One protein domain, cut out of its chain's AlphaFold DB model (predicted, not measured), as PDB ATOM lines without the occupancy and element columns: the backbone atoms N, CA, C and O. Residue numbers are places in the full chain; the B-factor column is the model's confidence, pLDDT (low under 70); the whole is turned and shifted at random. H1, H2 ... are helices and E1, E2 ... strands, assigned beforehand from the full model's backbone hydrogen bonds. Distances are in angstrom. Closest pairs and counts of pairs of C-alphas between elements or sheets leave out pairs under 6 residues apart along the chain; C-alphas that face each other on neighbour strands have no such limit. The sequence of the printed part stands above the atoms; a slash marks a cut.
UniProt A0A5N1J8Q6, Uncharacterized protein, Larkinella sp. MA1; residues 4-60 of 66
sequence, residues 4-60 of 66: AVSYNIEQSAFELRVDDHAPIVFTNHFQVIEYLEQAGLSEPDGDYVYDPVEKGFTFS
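AT A GLANCE: This is residues 4 to 60 of the 66 residues of an uncharacterized protein of Larkinella sp. MA1 (UniProt A0A5N1J8Q6). A strongly twisted antiparallel sheet, in the order E3 E2 E1 E5 E4, has one helix, H1, over the E2 and E3 part of one face, making two layers. The 57 printed residues hold E1 E2 E3 H1 E4 E5, a mixed class; the whole is compact, radius of gyration of the C-alphas 10.9 A, spanning 31 by 23 by 21 A.

HOW THE PARTS SIT: E1, residues 4 to 8, E2, 13 to 18, and E3, 24 to 26, form a meander of successive antiparallel hairpins; N 6 and O 15 are 2.9 A apart, N 16 and O 24 2.8 A. H1, residues 29 to 38, is on the sheet at a height of 9.9 A, its O i to N i+4 pairs within hydrogen-bond range. E4, 48 to 51, and E5, 56 to 59, form a hairpin, N 58 and O 49 2.8 A apart; E5 neighbours E1, N 7 and O 57 2.8 A apart.

IN THESE COORDINATES: E1, 12.5 A, begins at C-alpha 4 (13.978, 10.464, -23.188). E2 measures 16.2 A, E3 6.7 A, H1 14.5 A, E4 9.3 A. E5, 9.5 A, ends at C-alpha 59 (14.846, 16.373, -26.175).

THE WHOLE: The farthest C-alphas, Gln 38 and Val 53, are 31.6 A apart. The printed part has no cut and no long link; pLDDT is under 70 in residues 42 to 60.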
ATOM      1  N   ALA A   4      13.373   9.282 -22.596       76.50
ATOM      2  CA  ALA A   4      13.978  10.464 -23.188       76.50
ATOM      3  C   ALA A   4      14.957  10.040 -24.279       76.50
ATOM      4  O   ALA A   4      15.709   9.079 -24.105       76.50
ATOM      5  N   VAL A   5      14.946  10.771 -25.390       77.56
ATOM      6  CA  VAL A   5      15.947  10.647 -26.450       77.56
ATOM      7  C   VAL A   5      16.916  11.816 -26.318       77.56
ATOM      8  O   VAL A   5      16.505  12.969 -26.190       77.56
ATOM      9  N   SER A   6      18.211  11.538 -26.346       79.06
ATOM     10  CA  SER A   6      19.259  12.559 -26.366       79.06
ATOM     11  C   SER A   6      20.318  12.223 -27.405       79.06
ATOM     12  O   SER A   6      20.521  11.061 -27.738       79.06
ATOM     13  N   TYR A   7      21.027  13.226 -27.908       81.50
ATOM     14  CA  TYR A   7      22.181  13.056 -28.782       81.50
ATOM     15  C   TYR A   7      23.461  13.438 -28.040       81.50
ATOM     16  O   TYR A   7      23.654  14.594 -27.661       81.50
ATOM     17  N   ASN A   8      24.345  12.463 -27.855       82.19
ATOM     18  CA  ASN A   8      25.652  12.616 -27.238       82.19
ATOM     19  C   ASN A   8      26.678  13.039 -28.298       82.19
ATOM     20  O   ASN A   8      27.054  12.248 -29.166       82.19
ATOM     21  N   ILE A   9      27.154  14.284 -28.227       76.00
ATOM     22  CA  ILE A   9      28.069  14.840 -29.235       76.00
ATOM     23  C   ILE A   9      29.458  14.197 -29.149       76.00
ATOM     24  O   ILE A   9      30.079  13.954 -30.182       76.00
ATOM     25  N   GLU A  10      29.940  13.892 -27.941       83.06
ATOM     26  CA  GLU A  10      31.269  13.297 -27.742       83.06
ATOM     27  C   GLU A  10      31.361  11.898 -28.365       83.06
ATOM     28  O   GLU A  10      32.402  11.529 -28.908       83.06
ATOM     29  N   GLN A  11      30.258  11.146 -28.338       81.44
ATOM     30  CA  GLN A  11      30.170   9.805 -28.926       81.44
ATOM     31  C   GLN A  11      29.553   9.796 -30.330       81.44
ATOM     32  O   GLN A  11      29.601   8.772 -31.006       81.44
ATOM     33  N   SER A  12      28.996  10.928 -30.777       84.19
ATOM     34  CA  SER A  12      28.215  11.034 -32.015       84.19
ATOM     35  C   SER A  12      27.126   9.956 -32.102       84.19
ATOM     36  O   SER A  12      27.009   9.249 -33.103       84.19
ATOM     37  N   ALA A  13      26.360   9.801 -31.017       86.25
ATOM     38  CA  ALA A  13      25.387   8.728 -30.838       86.25
ATOM     39  C   ALA A  13      24.081   9.237 -30.215       86.25
ATOM     40  O   ALA A  13      24.081  10.197 -29.447       86.25
ATOM     41  N   PHE A  14      22.971   8.572 -30.527       85.88
ATOM     42  CA  PHE A  14      21.676   8.806 -29.892       85.88
ATOM     43  C   PHE A  14      21.502   7.856 -28.709       85.88
ATOM     44  O   PHE A  14      21.832   6.679 -28.805       85.88
ATOM     45  N   GLU A  15      20.968   8.349 -27.604       86.62
ATOM     46  CA  GLU A  15      20.713   7.600 -26.381       86.62
ATOM     47  C   GLU A  15      19.214   7.645 -26.080       86.62
ATOM     48  O   GLU A  15      18.644   8.725 -25.939       86.62
ATOM     49  N   LEU A  16      18.580   6.480 -25.963       84.50
ATOM     50  CA  LEU A  16      17.239   6.338 -25.405       84.50
ATOM     51  C   LEU A  16      17.374   5.910 -23.943       84.50
ATOM     52  O   LEU A  16      17.771   4.778 -23.652       84.50
ATOM     53  N   ARG A  17      17.051   6.815 -23.020       83.38
ATOM     54  CA  ARG A  17      16.989   6.538 -21.581       83.38
ATOM     55  C   ARG A  17      15.563   6.171 -21.203       83.38
ATOM     56  O   ARG A  17      14.622   6.841 -21.619       83.38
ATOM     57  N   VAL A  18      15.417   5.116 -20.413       78.12
ATOM     58  CA  VAL A  18      14.132   4.623 -19.912       78.12
ATOM     59  C   VAL A  18      14.280   4.417 -18.410       78.12
ATOM     60  O   VAL A  18      14.931   3.458 -17.998       78.12
ATOM     61  N   ASP A  19      13.686   5.301 -17.607       75.06
ATOM     62  CA  ASP A  19      13.725   5.253 -16.136       75.06
ATOM     63  C   ASP A  19      15.130   4.862 -15.578       75.06
ATOM     64  O   ASP A  19      16.140   5.419 -16.007       75.06
ATOM     65  N   ASP A  20      15.218   3.900 -14.648       74.31
ATOM     66  CA  ASP A  20      16.464   3.446 -13.993       74.31
ATOM     67  C   ASP A  20      17.313   2.459 -14.835       74.31
ATOM     68  O   ASP A  20      18.188   1.759 -14.311       74.31
ATOM     69  N   HIS A  21      17.062   2.350 -16.142       75.44
ATOM     70  CA  HIS A  21      17.830   1.467 -17.021       75.44
ATOM     71  C   HIS A  21      19.009   2.180 -17.686       75.44
ATOM     72  O   HIS A  21      18.986   3.379 -17.961       75.44
ATOM     73  N   ALA A  22      20.051   1.404 -17.998       83.31
ATOM     74  CA  ALA A  22      21.146   1.885 -18.832       83.31
ATOM     75  C   ALA A  22      20.608   2.369 -20.199       83.31
ATOM     76  O   ALA A  22      19.712   1.720 -20.751       83.31
ATOM     77  N   PRO A  23      21.149   3.469 -20.755       85.12
ATOM     78  CA  PRO A  23      20.700   4.001 -22.036       85.12
ATOM     79  C   PRO A  23      20.917   2.996 -23.168       85.12
ATOM     80  O   PRO A  23      21.960   2.343 -23.254       85.12
ATOM     81  N   ILE A  24      19.945   2.920 -24.074       87.81
ATOM     82  CA  ILE A  24      20.098   2.215 -25.346       87.81
ATOM     83  C   ILE A  24      20.759   3.181 -26.325       87.81
ATOM     84  O   ILE A  24      20.252   4.278 -26.548       87.81
ATOM     85  N   VAL A  25      21.893   2.779 -26.893       90.06
ATOM     86  CA  VAL A  25      22.704   3.630 -27.770       90.06
ATOM     87  C   VAL A  25      22.476   3.257 -29.231       90.06
ATOM     88  O   VAL A  25      22.539   2.083 -29.598       90.06
ATOM     89  N   PHE A  26      22.276   4.264 -30.072       87.81
ATOM     90  CA  PHE A  26      22.064   4.143 -31.508       87.81
ATOM     91  C   PHE A  26      23.061   5.018 -32.262       87.81
ATOM     92  O   PHE A  26      23.420   6.108 -31.822       87.81
ATOM     93  N   THR A  27      23.491   4.568 -33.437       87.62
ATOM     94  CA  THR A  27      24.422   5.340 -34.277       87.62
ATOM     95  C   THR A  27      23.702   6.333 -35.187       87.62
ATOM     96  O   THR A  27      24.341   7.182 -35.801       87.62
ATOM     97  N   ASN A  28      22.374   6.231 -35.295       81.94
ATOM     98  CA  ASN A  28      21.551   7.060 -36.165       81.94
ATOM     99  C   ASN A  28      20.154   7.271 -35.563       81.94
ATOM    100  O   ASN A  28      19.579   6.348 -34.989       81.94
ATOM    101  N   HIS A  29      19.587   8.460 -35.766       80.56
ATOM    102  CA  HIS A  29      18.252   8.843 -35.305       80.56
ATOM    103  C   HIS A  29      17.149   7.948 -35.877       80.56
ATOM    104  O   HIS A  29      16.249   7.553 -35.147       80.56
ATOM    105  N   PHE A  30      17.261   7.523 -37.140       81.31
ATOM    106  CA  PHE A  30      16.271   6.620 -37.747       81.31
ATOM    107  C   PHE A  30      16.113   5.300 -36.980       81.31
ATOM    108  O   PHE A  30      15.008   4.781 -36.882       81.31
ATOM    109  N   GLN A  31      17.191   4.786 -36.380       85.19
ATOM    110  CA  GLN A  31      17.125   3.560 -35.578       85.19
ATOM    111  C   GLN A  31      16.376   3.775 -34.258       85.19
ATOM    112  O   GLN A  31      15.743   2.849 -33.757       85.19
ATOM    113  N   VAL A  32      16.430   4.993 -33.705       83.56
ATOM    114  CA  VAL A  32      15.634   5.376 -32.533       83.56
ATOM    115  C   VAL A  32      14.152   5.332 -32.896       83.56
ATOM    116  O   VAL A  32      13.369   4.718 -32.178       83.56
ATOM    117  N   ILE A  33      13.783   5.923 -34.036       81.75
ATOM    118  CA  ILE A  33      12.398   5.947 -34.528       81.75
ATOM    119  C   ILE A  33      11.886   4.520 -34.759       81.75
ATOM    120  O   ILE A  33      10.847   4.154 -34.215       81.75
ATOM    121  N   GLU A  34      12.639   3.685 -35.482       84.56
ATOM    122  CA  GLU A  34      12.263   2.286 -35.738       84.56
ATOM    123  C   GLU A  34      12.077   1.487 -34.439       84.56
ATOM    124  O   GLU A  34      11.146   0.687 -34.327       84.56
ATOM    125  N   TYR A  35      12.947   1.700 -33.446       86.38
ATOM    126  CA  TYR A  35      12.826   1.051 -32.142       86.38
ATOM    127  C   TYR A  35      11.549   1.480 -31.412       86.38
ATOM    128  O   TYR A  35      10.827   0.632 -30.881       86.38
ATOM    129  N   LEU A  36      11.254   2.782 -31.399       82.00
ATOM    130  CA  LEU A  36      10.049   3.318 -30.769       82.00
ATOM    131  C   LEU A  36       8.788   2.771 -31.449       82.00
ATOM    132  O   LEU A  36       7.912   2.254 -30.758       82.00
ATOM    133  N   GLU A  37       8.729   2.773 -32.782       83.19
ATOM    134  CA  GLU A  37       7.597   2.227 -33.541       83.19
ATOM    135  C   GLU A  37       7.367   0.734 -33.252       83.19
ATOM    136  O   GLU A  37       6.234   0.314 -33.006       83.19
ATOM    137  N   GLN A  38       8.435  -0.076 -33.212       83.69
ATOM    138  CA  GLN A  38       8.350  -1.503 -32.869       83.69
ATOM    139  C   GLN A  38       7.870  -1.743 -31.433       83.69
ATOM    140  O   GLN A  38       7.203  -2.744 -31.163       83.69
ATOM    141  N   ALA A  39       8.192  -0.829 -30.517       81.12
ATOM    142  CA  ALA A  39       7.728  -0.860 -29.135       81.12
ATOM    143  C   ALA A  39       6.293  -0.319 -28.960       81.12
ATOM    144  O   ALA A  39       5.765  -0.354 -27.848       81.12
ATOM    145  N   GLY A  40       5.649   0.170 -30.030       78.50
ATOM    146  CA  GLY A  40       4.344   0.836 -29.954       78.50
ATOM    147  C   GLY A  40       4.407   2.207 -29.268       78.50
ATOM    148  O   GLY A  40       3.410   2.663 -28.710       78.50
ATOM    149  N   LEU A  41       5.585   2.829 -29.279       79.19
ATOM    150  CA  LEU A  41       5.870   4.163 -28.765       79.19
ATOM    151  C   LEU A  41       5.986   5.153 -29.931       79.19
ATOM    152  O   LEU A  41       6.090   4.773 -31.097       79.19
ATOM    153  N   SER A  42       5.974   6.442 -29.620       69.94
ATOM    154  CA  SER A  42       6.196   7.512 -30.598       69.94
ATOM    155  C   SER A  42       7.346   8.393 -30.133       69.94
ATOM    156  O   SER A  42       7.647   8.433 -28.940       69.94
ATOM    157  N   GLU A  43       8.032   9.078 -31.043       66.56
ATOM    158  CA  GLU A  43       8.963  10.116 -30.596       66.56
ATOM    159  C   GLU A  43       8.168  11.156 -29.781       66.56
ATOM    160  O   GLU A  43       7.026  11.453 -30.149       66.56
ATOM    161  N   PRO A  44       8.687  11.646 -28.641       62.34
ATOM    162  CA  PRO A  44       8.061  12.781 -27.974       62.34
ATOM    163  C   PRO A  44       7.954  13.959 -28.961       62.34
ATOM    164  O   PRO A  44       8.802  14.113 -29.835       62.34
ATOM    165  N   ASP A  45       6.895  14.766 -28.863       54.12
ATOM    166  CA  ASP A  45       6.698  15.945 -29.720       54.12
ATOM    167  C   ASP A  45       7.563  17.118 -29.218       54.12
ATOM    168  O   ASP A  45       7.564  17.401 -28.021       54.12
ATOM    169  N   GLY A  46       8.300  17.817 -30.096       56.41
ATOM    170  CA  GLY A  46       9.217  18.897 -29.686       56.41
ATOM    171  C   GLY A  46      10.539  19.002 -30.462       56.41
ATOM    172  O   GLY A  46      10.855  18.182 -31.321       56.41
ATOM    173  N   ASP A  47      11.307  20.051 -30.147       58.03
ATOM    174  CA  ASP A  47      12.630  20.316 -30.719       58.03
ATOM    175  C   ASP A  47      13.758  19.783 -29.815       58.03
ATOM    176  O   ASP A  47      13.683  19.827 -28.582       58.03
ATOM    177  N   TYR A  48      14.856  19.354 -30.440       65.00
ATOM    178  CA  TYR A  48      16.114  19.045 -29.760       65.00
ATOM    179  C   TYR A  48      16.756  20.333 -29.220       65.00
ATOM    180  O   TYR A  48      17.119  21.226 -29.988       65.00
ATOM    181  N   VAL A  49      16.944  20.426 -27.901       63.88
ATOM    182  CA  VAL A  49      17.582  21.573 -27.237       63.88
ATOM    183  C   VAL A  49      18.997  21.194 -26.821       63.88
ATOM    184  O   VAL A  49      19.224  20.149 -26.222       63.88
ATOM    185  N   TYR A  50      19.973  22.043 -27.134       64.50
ATOM    186  CA  TYR A  50      21.348  21.822 -26.694       64.50
ATOM    187  C   TYR A  50      21.475  22.012 -25.175       64.50
ATOM    188  O   TYR A  50      21.240  23.112 -24.669       64.50
ATOM    189  N   ASP A  51      21.886  20.960 -24.470       68.31
ATOM    190  CA  ASP A  51      22.286  20.979 -23.070       68.31
ATOM    191  C   ASP A  51      23.813  21.189 -22.967       68.31
ATOM    192  O   ASP A  51      24.600  20.298 -23.314       68.31
ATOM    193  N   PRO A  52      24.270  22.358 -22.485       61.44
ATOM    194  CA  PRO A  52      25.691  22.650 -22.336       61.44
ATOM    195  C   PRO A  52      26.360  21.927 -21.153       61.44
ATOM    196  O   PRO A  52      27.588  21.861 -21.118       61.44
ATOM    197  N   VAL A  53      25.595  21.409 -20.185       69.44
ATOM    198  CA  VAL A  53      26.104  20.661 -19.023       69.44
ATOM    199  C   VAL A  53      26.433  19.229 -19.429       69.44
ATOM    200  O   VAL A  53      27.538  18.761 -19.156       69.44
ATOM    201  N   GLU A  54      25.519  18.564 -20.139       62.50
ATOM    202  CA  GLU A  54      25.745  17.214 -20.682       62.50
ATOM    203  C   GLU A  54      26.477  17.223 -22.037       62.50
ATOM    204  O   GLU A  54      26.848  16.171 -22.555       62.50
ATOM    205  N   LYS A  55      26.718  18.412 -22.612       65.19
ATOM    206  CA  LYS A  55      27.262  18.611 -23.969       65.19
ATOM    207  C   LYS A  55      26.511  17.790 -25.028       65.19
ATOM    208  O   LYS A  55      27.117  17.267 -25.967       65.19
ATOM    209  N   GLY A  56      25.199  17.680 -24.880       60.53
ATOM    210  CA  GLY A  56      24.330  16.890 -25.744       60.53
ATOM    211  C   GLY A  56      23.185  17.725 -26.294       60.53
ATOM    212  O   GLY A  56      22.948  18.832 -25.833       60.53
ATOM    213  N   PHE A  57      22.469  17.215 -27.291       63.44
ATOM    214  CA  PHE A  57      21.131  17.727 -27.580       63.44
ATOM    215  C   PHE A  57      20.130  16.847 -26.849       63.44
ATOM    216  O   PHE A  57      19.974  15.677 -27.186       63.44
ATOM    217  N   THR A  58      19.475  17.398 -25.843       60.53
ATOM    218  CA  THR A  58      18.442  16.708 -25.083       60.53
ATOM    219  C   THR A  58      17.100  17.061 -25.699       60.53
ATOM    220  O   THR A  58      16.839  18.220 -26.039       60.53
ATOM    221  N   PHE A  59      16.233  16.071 -25.873       59.16
ATOM    222  CA  PHE A  59      14.846  16.373 -26.175       59.16
ATOM    223  C   PHE A  59      14.241  17.140 -24.993       59.16
ATOM    224  O   PHE A  59      14.335  16.687 -23.853       59.16
ATOM    225  N   SER A  60      13.703  18.335 -25.243       45.88
ATOM    226  CA  SER A  60      13.284  19.269 -24.192       45.88
ATOM    227  C   SER A  60      12.284  18.644 -23.204       45.88
ATOM    228  O   SER A  60      11.179  18.257 -23.590       45.88
TER     229      SER A  60